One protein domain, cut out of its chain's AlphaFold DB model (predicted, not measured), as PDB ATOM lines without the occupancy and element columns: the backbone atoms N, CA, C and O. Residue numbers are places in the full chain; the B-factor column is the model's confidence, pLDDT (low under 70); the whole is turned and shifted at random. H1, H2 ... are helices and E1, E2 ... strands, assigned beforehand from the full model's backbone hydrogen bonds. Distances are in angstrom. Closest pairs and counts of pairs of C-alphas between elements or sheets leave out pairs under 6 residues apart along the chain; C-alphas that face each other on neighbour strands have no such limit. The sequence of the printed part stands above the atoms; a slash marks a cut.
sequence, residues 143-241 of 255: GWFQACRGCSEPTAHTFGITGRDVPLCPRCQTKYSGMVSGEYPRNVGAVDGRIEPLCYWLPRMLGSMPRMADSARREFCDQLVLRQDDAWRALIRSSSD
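What this domain is: This is residues 143 to 241 of the 255 residues of an uncharacterized protein of Raphidocelis subcapitata (UniProt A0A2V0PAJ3). One long helix, H3, runs the length of the domain, and two shorter helices, H1 and H2, lie side by side near its first part, completing a small bundle of three helices in which H2 and H3 only come close. A small hairpin, E1 and E2, packs beside H3 and H1, and residues 233 to 241 of H3 stick out. The 99 printed residues hold E1, E2, H1, H2 and H3 in that order, mostly helix, the two strands antiparallel. The whole is compact, radius of gyration of the C-alphas 13.8 A, yet elongated, spanning 44 by 28 by 20 A.

How they stand to each other: First, look at residues 146 to 147, which pair briefly, antiparallel, with 154 to 155. Next, E1, residues 158 to 161, and E2, 164 to 167, form a hairpin; N 159 and O 166 are 2.9 A apart, within hydrogen-bond range. H1, residues 170 to 181, touches H2, residues 197 to 206, the same way at a shallow tilt of 7 degrees, closest C-alphas Met 179 and Pro 203, 7.1 A. With residues 176 to 181 alone, H1 touches residues 214 to 221 of H3, residues 214 to 241, opposite ways at a steep tilt of 39 degrees, closest C-alphas Val 180 and Arg 218, 5.0 A. H2 and H3 are close but not clearly touching, closest C-alphas Leu 202 and Cys 221, 7.8 A. The closest C-alphas of E2 and H3, Val 166 and Asp 229, are 6.8 A apart; E1 and E2 are apart from H2. Every O i to N i+4 pair is within hydrogen-bond range in H1 and H3, and 3 of 6 in H2.

Where its parts are: Find C-alpha 158 at (107.546, 99.335, 61.998), where E1 begins. H1 is 16.5 A long and H2 13.5 A. H3 runs 40.5 A from C-alpha 214 to C-alpha 241 at (88.147, 115.689, 65.946).

The domain as a whole: The C-alphas farthest apart, Arg 211 and Asp 241, are 44.0 A apart. The printed part has no cut; the link H1 to H2 is long. Confidence is under 70 at residues 143 to 145, 184 to 211 and 239 to 241.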
ATOM      1  N   GLY A 143     108.974 115.116  59.082       54.91
ATOM      2  CA  GLY A 143     108.723 113.752  58.586       54.91
ATOM      3  C   GLY A 143     107.639 112.994  59.372       54.91
ATOM      4  O   GLY A 143     107.306 113.347  60.503       54.91
ATOM      5  N   TRP A 144     107.115 111.907  58.793       55.72
ATOM      6  CA  TRP A 144     106.099 111.026  59.404       55.72
ATOM      7  C   TRP A 144     106.681 110.117  60.508       55.72
ATOM      8  O   TRP A 144     106.725 108.892  60.385       55.72
ATOM      9  N   PHE A 145     107.143 110.712  61.607       65.44
ATOM     10  CA  PHE A 145     107.676 109.977  62.757       65.44
ATOM     11  C   PHE A 145     106.564 109.564  63.722       65.44
ATOM     12  O   PHE A 145     105.804 110.395  64.214       65.44
ATOM     13  N   GLN A 146     106.485 108.268  64.022       74.00
ATOM     14  CA  GLN A 146     105.510 107.714  64.963       74.00
ATOM     15  C   GLN A 146     106.199 107.366  66.287       74.00
ATOM     16  O   GLN A 146     107.351 106.939  66.302       74.00
ATOM     17  N   ALA A 147     105.510 107.524  67.419       82.94
ATOM     18  CA  ALA A 147     106.069 107.152  68.720       82.94
ATOM     19  C   ALA A 147     106.191 105.622  68.840       82.94
ATOM     20  O   ALA A 147     105.184 104.914  68.745       82.94
ATOM     21  N   CYS A 148     107.404 105.107  69.069       86.38
ATOM     22  CA  CYS A 148     107.655 103.685  69.298       86.38
ATOM     23  C   CYS A 148     106.784 103.171  70.451       86.38
ATOM     24  O   CYS A 148     106.868 103.691  71.561       86.38
ATOM     25  N   ARG A 149     105.992 102.112  70.245       86.69
ATOM     26  CA  ARG A 149     105.135 101.585  71.321       86.69
ATOM     27  C   ARG A 149     105.947 101.051  72.510       86.69
ATOM     28  O   ARG A 149     105.460 101.059  73.631       86.69
ATOM     29  N   GLY A 150     107.206 100.651  72.315       84.38
ATOM     30  CA  GLY A 150     108.001 100.051  73.388       84.38
ATOM     31  C   GLY A 150     108.731 100.999  74.342       84.38
ATOM     32  O   GLY A 150     108.944 100.631  75.500       84.38
ATOM     33  N   CYS A 151     109.082 102.200  73.881       80.12
ATOM     34  CA  CYS A 151     109.871 103.193  74.629       80.12
ATOM     35  C   CYS A 151     109.383 104.642  74.454       80.12
ATOM     36  O   CYS A 151     110.031 105.566  74.936       80.12
ATOM     37  N   SER A 152     108.291 104.865  73.717       80.94
ATOM     38  CA  SER A 152     107.763 106.181  73.312       80.94
ATOM     39  C   SER A 152     108.716 107.071  72.491       80.94
ATOM     40  O   SER A 152     108.259 108.068  71.934       80.94
ATOM     41  N   GLU A 153     109.997 106.707  72.344       82.56
ATOM     42  CA  GLU A 153     110.968 107.367  71.462       82.56
ATOM     43  C   GLU A 153     110.392 107.463  70.030       82.56
ATOM     44  O   GLU A 153     109.882 106.463  69.508       82.56
ATOM     45  N   PRO A 154     110.449 108.628  69.360       81.75
ATOM     46  CA  PRO A 154     109.996 108.746  67.976       81.75
ATOM     47  C   PRO A 154     110.803 107.819  67.052       81.75
ATOM     48  O   PRO A 154     112.001 107.605  67.236       81.75
ATOM     49  N   THR A 155     110.139 107.218  66.064       83.94
ATOM     50  CA  THR A 155     110.747 106.225  65.176       83.94
ATOM     51  C   THR A 155     110.113 106.216  63.785       83.94
ATOM     52  O   THR A 155     108.963 106.616  63.603       83.94
ATOM     53  N   ALA A 156     110.882 105.743  62.803       85.19
ATOM     54  CA  ALA A 156     110.424 105.445  61.443       85.19
ATOM     55  C   ALA A 156     110.315 103.929  61.175       85.19
ATOM     56  O   ALA A 156     109.957 103.524  60.075       85.19
ATOM     57  N   HIS A 157     110.640 103.083  62.160       87.44
ATOM     58  CA  HIS A 157     110.611 101.629  62.011       87.44
ATOM     59  C   HIS A 157     109.266 101.051  62.462       87.44
ATOM     60  O   HIS A 157     108.804 101.325  63.575       87.44
ATOM     61  N   THR A 158     108.669 100.203  61.626       90.94
ATOM     62  CA  THR A 158     107.546  99.335  61.998       90.94
ATOM     63  C   THR A 158     108.019  97.904  62.234       90.94
ATOM     64  O   THR A 158     109.142  97.524  61.889       90.94
ATOM     65  N   PHE A 159     107.159  97.113  62.866       92.88
ATOM     66  CA  PHE A 159     107.302  95.674  63.015       92.88
ATOM     67  C   PHE A 159     105.926  95.023  62.827       92.88
ATOM     68  O   PHE A 159     104.929  95.523  63.354       92.88
ATOM     69  N   GLY A 160     105.870  93.920  62.078       93.75
ATOM     70  CA  GLY A 160     104.625  93.220  61.770       93.75
ATOM     71  C   GLY A 160     104.150  92.349  62.934       93.75
ATOM     72  O   GLY A 160     104.771  91.333  63.239       93.75
ATOM     73  N   ILE A 161     103.026  92.715  63.550       93.81
ATOM     74  CA  ILE A 161     102.362  91.951  64.618       93.81
ATOM     75  C   ILE A 161     100.980  91.543  64.111       93.81
ATOM     76  O   ILE A 161     100.168  92.401  63.773       93.81
ATOM     77  N   THR A 162     100.729  90.233  63.996       92.00
ATOM     78  CA  THR A 162      99.464  89.659  63.481       92.00
ATOM     79  C   THR A 162      98.945  90.319  62.187       92.00
ATOM     80  O   THR A 162      97.752  90.574  62.047       92.00
ATOM     81  N   GLY A 163      99.841  90.658  61.251       89.44
ATOM     82  CA  GLY A 163      99.488  91.329  59.988       89.44
ATOM     83  C   GLY A 163      99.259  92.847  60.073       89.44
ATOM     84  O   GLY A 163      98.869  93.450  59.080       89.44
ATOM     85  N   ARG A 164      99.515  93.480  61.225       90.81
ATOM     86  CA  ARG A 164      99.499  94.939  61.402       90.81
ATOM     87  C   ARG A 164     100.921  95.473  61.580       90.81
ATOM     88  O   ARG A 164     101.648  95.014  62.458       90.81
ATOM     89  N   ASP A 165     101.278  96.508  60.825       91.69
ATOM     90  CA  ASP A 165     102.457  97.327  61.110       91.69
ATOM     91  C   ASP A 165     102.261  98.158  62.386       91.69
ATOM     92  O   ASP A 165     101.379  99.025  62.463       91.69
ATOM     93  N   VAL A 166     103.111  97.908  63.384       91.56
ATOM     94  CA  VAL A 166     103.161  98.664  64.641       91.56
ATOM     95  C   VAL A 166     104.502  99.403  64.757       91.56
ATOM     96  O   VAL A 166     105.545  98.774  64.571       91.56
ATOM     97  N   PRO A 167     104.531 100.709  65.095       90.44
ATOM     98  CA  PRO A 167     105.779 101.449  65.296       90.44
ATOM     99  C   PRO A 167     106.614 100.882  66.452       90.44
ATOM    100  O   PRO A 167     106.241 101.006  67.621       90.44
ATOM    101  N   LEU A 168     107.771 100.299  66.143       89.00
ATOM    102  CA  LEU A 168     108.728  99.776  67.118       89.00
ATOM    103  C   LEU A 168     110.151 100.056  66.635       89.00
ATOM    104  O   LEU A 168     110.560  99.566  65.586       89.00
ATOM    105  N   CYS A 169     110.934 100.797  67.423       87.69
ATOM    106  CA  CYS A 169     112.355 100.999  67.145       87.69
ATOM    107  C   CYS A 169     113.127  99.665  67.278       87.69
ATOM    108  O   CYS A 169     112.716  98.814  68.075       87.69
ATOM    109  N   PRO A 170     114.261  99.463  66.578       87.31
ATOM    110  CA  PRO A 170     114.965  98.173  66.553       87.31
ATOM    111  C   PRO A 170     115.302  97.608  67.944       87.31
ATOM    112  O   PRO A 170     115.130  96.417  68.183       87.31
ATOM    113  N   ARG A 171     115.660  98.473  68.909       85.31
ATOM    114  CA  ARG A 171     115.879  98.094  70.322       85.31
ATOM    115  C   ARG A 171     114.651  97.413  70.939       85.31
ATOM    116  O   ARG A 171     114.794  96.429  71.660       85.31
ATOM    117  N   CYS A 172     113.453  97.922  70.656       85.81
ATOM    118  CA  CYS A 172     112.201  97.341  71.133       85.81
ATOM    119  C   CYS A 172     111.786  96.102  70.330       85.81
ATOM    120  O   CYS A 172     111.225  95.189  70.926       85.81
ATOM    121  N   GLN A 173     112.110  96.025  69.033       90.62
ATOM    122  CA  GLN A 173     111.881  94.822  68.219       90.62
ATOM    123  C   GLN A 173     112.673  93.623  68.761       90.62
ATOM    124  O   GLN A 173     112.088  92.580  69.044       90.62
ATOM    125  N   THR A 174     113.982  93.780  69.000       86.38
ATOM    126  CA  THR A 174     114.826  92.715  69.575       86.38
ATOM    127  C   THR A 174     114.321  92.273  70.951       86.38
ATOM    128  O   THR A 174     114.220  91.075  71.214       86.38
ATOM    129  N   LYS A 175     113.948  93.227  71.819       83.19
ATOM    130  CA  LYS A 175     113.373  92.929  73.139       83.19
ATOM    131  C   LYS A 175     112.052  92.163  73.030       83.19
ATOM    132  O   LYS A 175     111.898  91.146  73.698       83.19
ATOM    133  N   TYR A 176     111.125  92.616  72.184       87.56
ATOM    134  CA  TYR A 176     109.846  91.946  71.930       87.56
ATOM    135  C   TYR A 176     110.056  90.502  71.447       87.56
ATOM    136  O   TYR A 176     109.496  89.583  72.043       87.56
ATOM    137  N   SER A 177     110.935  90.278  70.464       88.38
ATOM    138  CA  SER A 177     111.240  88.931  69.964       88.38
ATOM    139  C   SER A 177     111.771  88.006  71.064       88.38
ATOM    140  O   SER A 177     111.281  86.885  71.187       88.38
ATOM    141  N   GLY A 178     112.684  88.487  71.918       83.50
ATOM    142  CA  GLY A 178     113.198  87.722  73.064       83.50
ATOM    143  C   GLY A 178     112.161  87.452  74.165       83.50
ATOM    144  O   GLY A 178     112.225  86.430  74.847       83.50
ATOM    145  N   MET A 179     111.174  88.338  74.345       80.25
ATOM    146  CA  MET A 179     110.049  88.104  75.267       80.25
ATOM    147  C   MET A 179     109.063  87.071  74.720       80.25
ATOM    148  O   MET A 179     108.510  86.288  75.491       80.25
ATOM    149  N   VAL A 180     108.876  87.025  73.399       86.50
ATOM    150  CA  VAL A 180     108.053  86.009  72.736       86.50
ATOM    151  C   VAL A 180     108.745  84.639  72.746       86.50
ATOM    152  O   VAL A 180     108.123  83.662  73.163       86.50
ATOM    153  N   SER A 181     110.032  84.551  72.385       84.56
ATOM    154  CA  SER A 181     110.794  83.290  72.457       84.56
ATOM    155  C   SER A 181     111.001  82.789  73.892       84.56
ATOM    156  O   SER A 181     111.170  81.595  74.108       84.56
ATOM    157  N   GLY A 182     110.934  83.682  74.886       75.62
ATOM    158  CA  GLY A 182     111.170  83.358  76.297       75.62
ATOM    159  C   GLY A 182     112.651  83.371  76.697       75.62
ATOM    160  O   GLY A 182     112.972  83.122  77.857       75.62
ATOM    161  N   GLU A 183     113.544  83.716  75.767       74.25
ATOM    162  CA  GLU A 183     114.994  83.850  75.973       74.25
ATOM    163  C   GLU A 183     115.377  85.161  76.687       74.25
ATOM    164  O   GLU A 183     116.555  85.416  76.946       74.25
ATOM    165  N   TYR A 184     114.394  86.016  76.990       66.00
ATOM    166  CA  TYR A 184     114.612  87.346  77.550       66.00
ATOM    167  C   TYR A 184     115.488  87.311  78.818       66.00
ATOM    168  O   TYR A 184     115.154  86.616  79.787       66.00
ATOM    169  N   PRO A 185     116.603  88.067  78.859       54.97
ATOM    170  CA  PRO A 185     117.549  87.982  79.959       54.97
ATOM    171  C   PRO A 185     116.901  88.451  81.263       54.97
ATOM    172  O   PRO A 185     116.438  89.583  81.376       54.97
ATOM    173  N   ARG A 186     116.933  87.595  82.292       52.72
ATOM    174  CA  ARG A 186     116.374  87.886  83.629       52.72
ATOM    175  C   ARG A 186     116.994  89.116  84.307       52.72
ATOM    176  O   ARG A 186     116.409  89.660  85.238       52.72
ATOM    177  N   ASN A 187     118.155  89.551  83.821       49.72
ATOM    178  CA  ASN A 187     118.984  90.604  84.395       49.72
ATOM    179  C   ASN A 187     118.996  91.864  83.507       49.72
ATOM    180  O   ASN A 187     120.067  92.386  83.196       49.72
ATOM    181  N   VAL A 188     117.830  92.371  83.082       52.50
ATOM    182  CA  VAL A 188     117.765  93.717  82.477       52.50
ATOM    183  C   VAL A 188     117.971  94.759  83.577       52.50
ATOM    184  O   VAL A 188     117.030  95.190  84.244       52.50
ATOM    185  N   GLY A 189     119.236  95.101  83.819       46.69
ATOM    186  CA  GLY A 189     119.641  95.996  84.897       46.69
ATOM    187  C   GLY A 189     119.021  97.388  84.770       46.69
ATOM    188  O   GLY A 189     119.045  97.978  83.694       46.69
ATOM    189  N   ALA A 190     118.492  97.893  85.890       44.53
ATOM    190  CA  ALA A 190     118.110  99.290  86.126       44.53
ATOM    191  C   ALA A 190     117.459 100.030  84.935       44.53
ATOM    192  O   ALA A 190     117.835 101.160  84.622       44.53
ATOM    193  N   VAL A 191     116.460  99.416  84.289       49.78
ATOM    194  CA  VAL A 191     115.595 100.117  83.323       49.78
ATOM    195  C   VAL A 191     114.942 101.305  84.028       49.78
ATOM    196  O   VAL A 191     114.295 101.116  85.062       49.78
ATOM    197  N   ASP A 192     115.073 102.512  83.472       44.78
ATOM    198  CA  ASP A 192     114.332 103.667  83.980       44.78
ATOM    199  C   ASP A 192     112.830 103.411  83.798       44.78
ATOM    200  O   ASP A 192     112.299 103.402  82.680       44.78
ATOM    201  N   GLY A 193     112.139 103.200  84.922       48.34
ATOM    202  CA  GLY A 193     110.704 102.928  84.974       48.34
ATOM    203  C   GLY A 193     109.829 104.070  84.442       48.34
ATOM    204  O   GLY A 193     108.616 103.898  84.342       48.34
ATOM    205  N   ARG A 194     110.419 105.222  84.093       47.16
ATOM    206  CA  ARG A 194     109.750 106.341  83.417       47.16
ATOM    207  C   ARG A 194     109.737 106.230  81.889       47.16
ATOM    208  O   ARG A 194     108.975 106.965  81.269       47.16
ATOM    209  N   ILE A 195     110.571 105.375  81.282       50.72
ATOM    210  CA  ILE A 195     110.893 105.459  79.842       50.72
ATOM    211  C   ILE A 195     110.354 104.279  79.017       50.72
ATOM    212  O   ILE A 195     109.808 104.497  77.940       50.72
ATOM    213  N   GLU A 196     110.474 103.029  79.479       57.66
ATOM    214  CA  GLU A 196     110.222 101.860  78.614       57.66
ATOM    215  C   GLU A 196     109.001 101.001  79.020       57.66
ATOM    216  O   GLU A 196     109.170 100.008  79.738       57.66
ATOM    217  N   PRO A 197     107.771 101.291  78.534       59.16
ATOM    218  CA  PRO A 197     106.584 100.493  78.847       59.16
ATOM    219  C   PRO A 197     106.722  99.000  78.502       59.16
ATOM    220  O   PRO A 197     106.444  98.161  79.362       59.16
ATOM    221  N   LEU A 198     107.220  98.644  77.307       63.03
ATOM    222  CA  LEU A 198     107.421  97.230  76.938       63.03
ATOM    223  C   LEU A 198     108.516  96.554  77.769       63.03
ATOM    224  O   LEU A 198     108.450  95.352  77.993       63.03
ATOM    225  N   CYS A 199     109.533  97.298  78.196       60.12
ATOM    226  CA  CYS A 199     110.768  96.704  78.713       60.12
ATOM    227  C   CYS A 199     110.787  96.618  80.244       60.12
ATOM    228  O   CYS A 199     111.497  95.777  80.791       60.12
ATOM    229  N   TYR A 200     109.997  97.457  80.921       63.44
ATOM    230  CA  TYR A 200     109.782  97.406  82.365       63.44
ATOM    231  C   TYR A 200     108.582  96.519  82.738       63.44
ATOM    232  O   TYR A 200     108.700  95.643  83.596       63.44
ATOM    233  N   TRP A 201     107.421  96.713  82.095       65.00
ATOM    234  CA  TRP A 201     106.187  96.037  82.513       65.00
ATOM    235  C   TRP A 201     106.037  94.633  81.932       65.00
ATOM    236  O   TRP A 201     105.664  93.724  82.674       65.00
ATOM    237  N   LEU A 202     106.330  94.418  80.643       69.00
ATOM    238  CA  LEU A 202     106.073  93.118  80.008       69.00
ATOM    239  C   LEU A 202     106.868  91.964  80.656       69.00
ATOM    240  O   LEU A 202     106.234  90.969  81.007       69.00
ATOM    241  N   PRO A 203     108.184  92.084  80.944       65.38
ATOM    242  CA  PRO A 203     108.929  91.032  81.642       65.38
ATOM    243  C   PRO A 203     108.415  90.786  83.063       65.38
ATOM    244  O   PRO A 203     108.438  89.654  83.539       65.38
ATOM    245  N   ARG A 204     107.922  91.834  83.740       67.50
ATOM    246  CA  ARG A 204     107.369  91.744  85.097       67.50
ATOM    247  C   ARG A 204     106.025  91.014  85.122       67.50
ATOM    248  O   ARG A 204     105.785  90.238  86.039       67.50
ATOM    249  N   MET A 205     105.179  91.226  84.111       64.56
ATOM    250  CA  MET A 205     103.934  90.472  83.933       64.56
ATOM    251  C   MET A 205     104.234  89.018  83.545       64.56
ATOM    252  O   MET A 205     103.815  88.105  84.255       64.56
ATOM    253  N   LEU A 206     105.035  88.795  82.497       67.69
ATOM    254  CA  LEU A 206     105.426  87.459  82.027       67.69
ATOM    255  C   LEU A 206     106.089  86.614  83.128       67.69
ATOM    256  O   LEU A 206     105.737  85.452  83.299       67.69
ATOM    257  N   GLY A 207     106.995  87.201  83.917       64.94
ATOM    258  CA  GLY A 207     107.683  86.514  85.016       64.94
ATOM    259  C   GLY A 207     106.795  86.135  86.208       64.94
ATOM    260  O   GLY A 207     107.243  85.373  87.061       64.94
ATOM    261  N   SER A 208     105.560  86.646  86.277       59.34
ATOM    262  CA  SER A 208     104.571  86.280  87.303       59.34
ATOM    263  C   SER A 208     103.590  85.188  86.861       59.34
ATOM    264  O   SER A 208     102.872  84.641  87.697       59.34
ATOM    265  N   MET A 209     103.552  84.857  85.566       57.97
ATOM    266  CA  MET A 209     102.642  83.843  85.033       57.97
ATOM    267  C   MET A 209     103.246  82.427  85.111       57.97
ATOM    268  O   MET A 209     104.471  82.270  85.085       57.97
ATOM    269  N   PRO A 210     102.410  81.369  85.170       58.28
ATOM    270  CA  PRO A 210     102.858  79.993  84.958       58.28
ATOM    271  C   PRO A 210     103.598  79.833  83.621       58.28
ATOM    272  O   PRO A 210     103.465  80.671  82.729       58.28
ATOM    273  N   ARG A 211     104.346  78.735  83.437       69.56
ATOM    274  CA  ARG A 211     105.033  78.437  82.163       69.56
ATOM    275  C   ARG A 211     104.027  78.268  81.013       69.56
ATOM    276  O   ARG A 211     103.564  77.163  80.746       69.56
ATOM    277  N   MET A 212     103.711  79.365  80.329       71.62
ATOM    278  CA  MET A 212     102.870  79.376  79.134       71.62
ATOM    279  C   MET A 212     103.603  78.723  77.960       71.62
ATOM    280  O   MET A 212     104.797  78.979  77.757       71.62
ATOM    281  N   ALA A 213     102.865  77.951  77.158       83.31
ATOM    282  CA  ALA A 213     103.310  77.513  75.839       83.31
ATOM    283  C   ALA A 213     103.651  78.724  74.953       83.31
ATOM    284  O   ALA A 213     103.041  79.789  75.080       83.31
ATOM    285  N   ASP A 214     104.621  78.570  74.051       83.50
ATOM    286  CA  ASP A 214     105.203  79.697  73.308       83.50
ATOM    287  C   ASP A 214     104.193  80.393  72.376       83.50
ATOM    288  O   ASP A 214     104.271  81.604  72.174       83.50
ATOM    289  N   SER A 215     103.187  79.660  71.883       87.94
ATOM    290  CA  SER A 215     102.045  80.208  71.137       87.94
ATOM    291  C   SER A 215     101.204  81.170  71.981       87.94
ATOM    292  O   SER A 215     100.979  82.306  71.573       87.94
ATOM    293  N   ALA A 216     100.801  80.757  73.184       86.19
ATOM    294  CA  ALA A 216     100.023  81.588  74.103       86.19
ATOM    295  C   ALA A 216     100.848  82.761  74.667       86.19
ATOM    296  O   ALA A 216     100.306  83.834  74.935       86.19
ATOM    297  N   ARG A 217     102.175  82.594  74.807       85.50
ATOM    298  CA  ARG A 217     103.086  83.695  75.156       85.50
ATOM    299  C   ARG A 217     103.174  84.728  74.034       85.50
ATOM    300  O   ARG A 217     103.094  85.919  74.319       85.50
ATOM    301  N   ARG A 218     103.297  84.284  72.774       89.62
ATOM    302  CA  ARG A 218     103.217  85.160  71.596       89.62
ATOM    303  C   ARG A 218     101.900  85.925  71.594       89.62
ATOM    304  O   ARG A 218     101.928  87.144  71.634       89.62
ATOM    305  N   GLU A 219     100.770  85.223  71.632       90.69
ATOM    306  CA  GLU A 219      99.440  85.839  71.603       90.69
ATOM    307  C   GLU A 219      99.261  86.907  72.697       90.69
ATOM    308  O   GLU A 219      98.786  88.004  72.409       90.69
ATOM    309  N   PHE A 220      99.716  86.645  73.927       86.81
ATOM    310  CA  PHE A 220      99.695  87.628  75.014       86.81
ATOM    311  C   PHE A 220     100.555  88.874  74.720       86.81
ATOM    312  O   PHE A 220     100.095  90.002  74.915       86.81
ATOM    313  N   CYS A 221     101.792  88.689  74.243       87.50
ATOM    314  CA  CYS A 221     102.684  89.787  73.865       87.50
ATOM    315  C   CYS A 221     102.098  90.626  72.716       87.50
ATOM    316  O   CYS A 221     102.081  91.856  72.795       87.50
ATOM    317  N   ASP A 222     101.585  89.961  71.681       91.50
ATOM    318  CA  ASP A 222     100.988  90.563  70.490       91.50
ATOM    319  C   ASP A 222      99.769  91.414  70.880       91.50
ATOM    320  O   ASP A 222      99.727  92.613  70.600       91.50
ATOM    321  N   GLN A 223      98.822  90.831  71.625       90.75
ATOM    322  CA  GLN A 223      97.621  91.508  72.125       90.75
ATOM    323  C   GLN A 223      97.940  92.751  72.963       90.75
ATOM    324  O   GLN A 223      97.236  93.757  72.860       90.75
ATOM    325  N   LEU A 224      98.991  92.722  73.788       85.56
ATOM    326  CA  LEU A 224      99.341  93.872  74.622       85.56
ATOM    327  C   LEU A 224      99.911  95.031  73.792       85.56
ATOM    328  O   LEU A 224      99.503  96.179  73.984       85.56
ATOM    329  N   VAL A 225     100.792  94.738  72.831       89.12
ATOM    330  CA  VAL A 225     101.352  95.759  71.931       89.12
ATOM    331  C   VAL A 225     100.274  96.338  71.006       89.12
ATOM    332  O   VAL A 225     100.230  97.555  70.812       89.12
ATOM    333  N   LEU A 226      99.356  95.506  70.500       91.69
ATOM    334  CA  LEU A 226      98.206  95.951  69.703       91.69
ATOM    335  C   LEU A 226      97.275  96.869  70.504       91.69
ATOM    336  O   LEU A 226      96.928  97.941  70.019       91.69
ATOM    337  N   ARG A 227      96.937  96.522  71.755       88.88
ATOM    338  CA  ARG A 227      96.123  97.385  72.636       88.88
ATOM    339  C   ARG A 227      96.762  98.752  72.873       88.88
ATOM    340  O   ARG A 227      96.054  99.757  72.911       88.88
ATOM    341  N   GLN A 228      98.086  98.807  73.021       85.00
ATOM    342  CA  GLN A 228      98.809 100.070  73.180       85.00
ATOM    343  C   GLN A 228      98.817 100.898  71.881       85.00
ATOM    344  O   GLN A 228      98.693 102.124  71.924       85.00
ATOM    345  N   ASP A 229      98.925 100.240  70.725       88.19
ATOM    346  CA  ASP A 229      98.807 100.870  69.410       88.19
ATOM    347  C   ASP A 229      97.388 101.408  69.147       88.19
ATOM    348  O   ASP A 229      97.236 102.551  68.715       88.19
ATOM    349  N   ASP A 230      96.348 100.641  69.479       88.56
ATOM    350  CA  ASP A 230      94.943 101.053  69.359       88.56
ATOM    351  C   ASP A 230      94.599 102.224  70.289       88.56
ATOM    352  O   ASP A 230      93.972 103.189  69.846       88.56
ATOM    353  N   ALA A 231      95.074 102.206  71.539       81.69
ATOM    354  CA  ALA A 231      94.911 103.329  72.465       81.69
ATOM    355  C   ALA A 231      95.559 104.620  71.930       81.69
ATOM    356  O   ALA A 231      94.959 105.693  72.003       81.69
ATOM    357  N   TRP A 232      96.751 104.529  71.329       82.81
ATOM    358  CA  TRP A 232      97.421 105.683  70.720       82.81
ATOM    359  C   TRP A 232      96.706 106.182  69.453       82.81
ATOM    360  O   TRP A 232      96.536 107.389  69.279       82.81
ATOM    361  N   ARG A 233      96.217 105.274  68.592       83.25
ATOM    362  CA  ARG A 233      95.396 105.635  67.420       83.25
ATOM    363  C   ARG A 233      94.089 106.324  67.833       83.25
ATOM    364  O   ARG A 233      93.675 107.269  67.166       83.25
ATOM    365  N   ALA A 234      93.456 105.883  68.923       79.50
ATOM    366  CA  ALA A 234      92.256 106.517  69.472       79.50
ATOM    367  C   ALA A 234      92.542 107.930  70.010       79.50
ATOM    368  O   ALA A 234      91.808 108.861  69.677       79.50
ATOM    369  N   LEU A 235      93.638 108.107  70.762       73.06
ATOM    370  CA  LEU A 235      94.078 109.421  71.245       73.06
ATOM    371  C   LEU A 235      94.288 110.408  70.088       73.06
ATOM    372  O   LEU A 235      93.733 111.506  70.135       73.06
ATOM    373  N   ILE A 236      94.994 110.010  69.019       75.81
ATOM    374  CA  ILE A 236      95.189 110.885  67.853       75.81
ATOM    375  C   ILE A 236      93.857 111.291  67.217       75.81
ATOM    376  O   ILE A 236      93.631 112.490  67.072       75.81
ATOM    377  N   ARG A 237      92.955 110.342  66.912       76.94
ATOM    378  CA  ARG A 237      91.629 110.659  66.337       76.94
ATOM    379  C   ARG A 237      90.899 111.710  67.176       76.94
ATOM    380  O   ARG A 237      90.603 112.788  66.676       76.94
ATOM    381  N   SER A 238      90.763 111.462  68.481       73.88
ATOM    382  CA  SER A 238      90.082 112.391  69.393       73.88
ATOM    383  C   SER A 238      90.720 113.788  69.460       73.88
ATOM    384  O   SER A 238      90.005 114.774  69.625       73.88
ATOM    385  N   SER A 239      92.043 113.900  69.278       68.88
ATOM    386  CA  SER A 239      92.737 115.196  69.217       68.88
ATOM    387  C   SER A 239      92.506 115.952  67.899       68.88
ATOM    388  O   SER A 239      92.437 117.182  67.897       68.88
ATOM    389  N   SER A 240      92.335 115.229  66.786       66.38
ATOM    390  CA  SER A 240      91.967 115.806  65.490       66.38
ATOM    391  C   SER A 240      90.511 116.277  65.492       66.38
ATOM    392  O   SER A 240      90.243 117.436  65.182       66.38
ATOM    393  N   ASP A 241      89.589 115.415  65.928       64.06
ATOM    394  CA  ASP A 241      88.147 115.689  65.946       64.06
ATOM    395  C   ASP A 241      87.795 116.836  66.917       64.06
ATOM    396  O   ASP A 241      86.987 117.713  66.606       64.06
TER     397      ASP A 241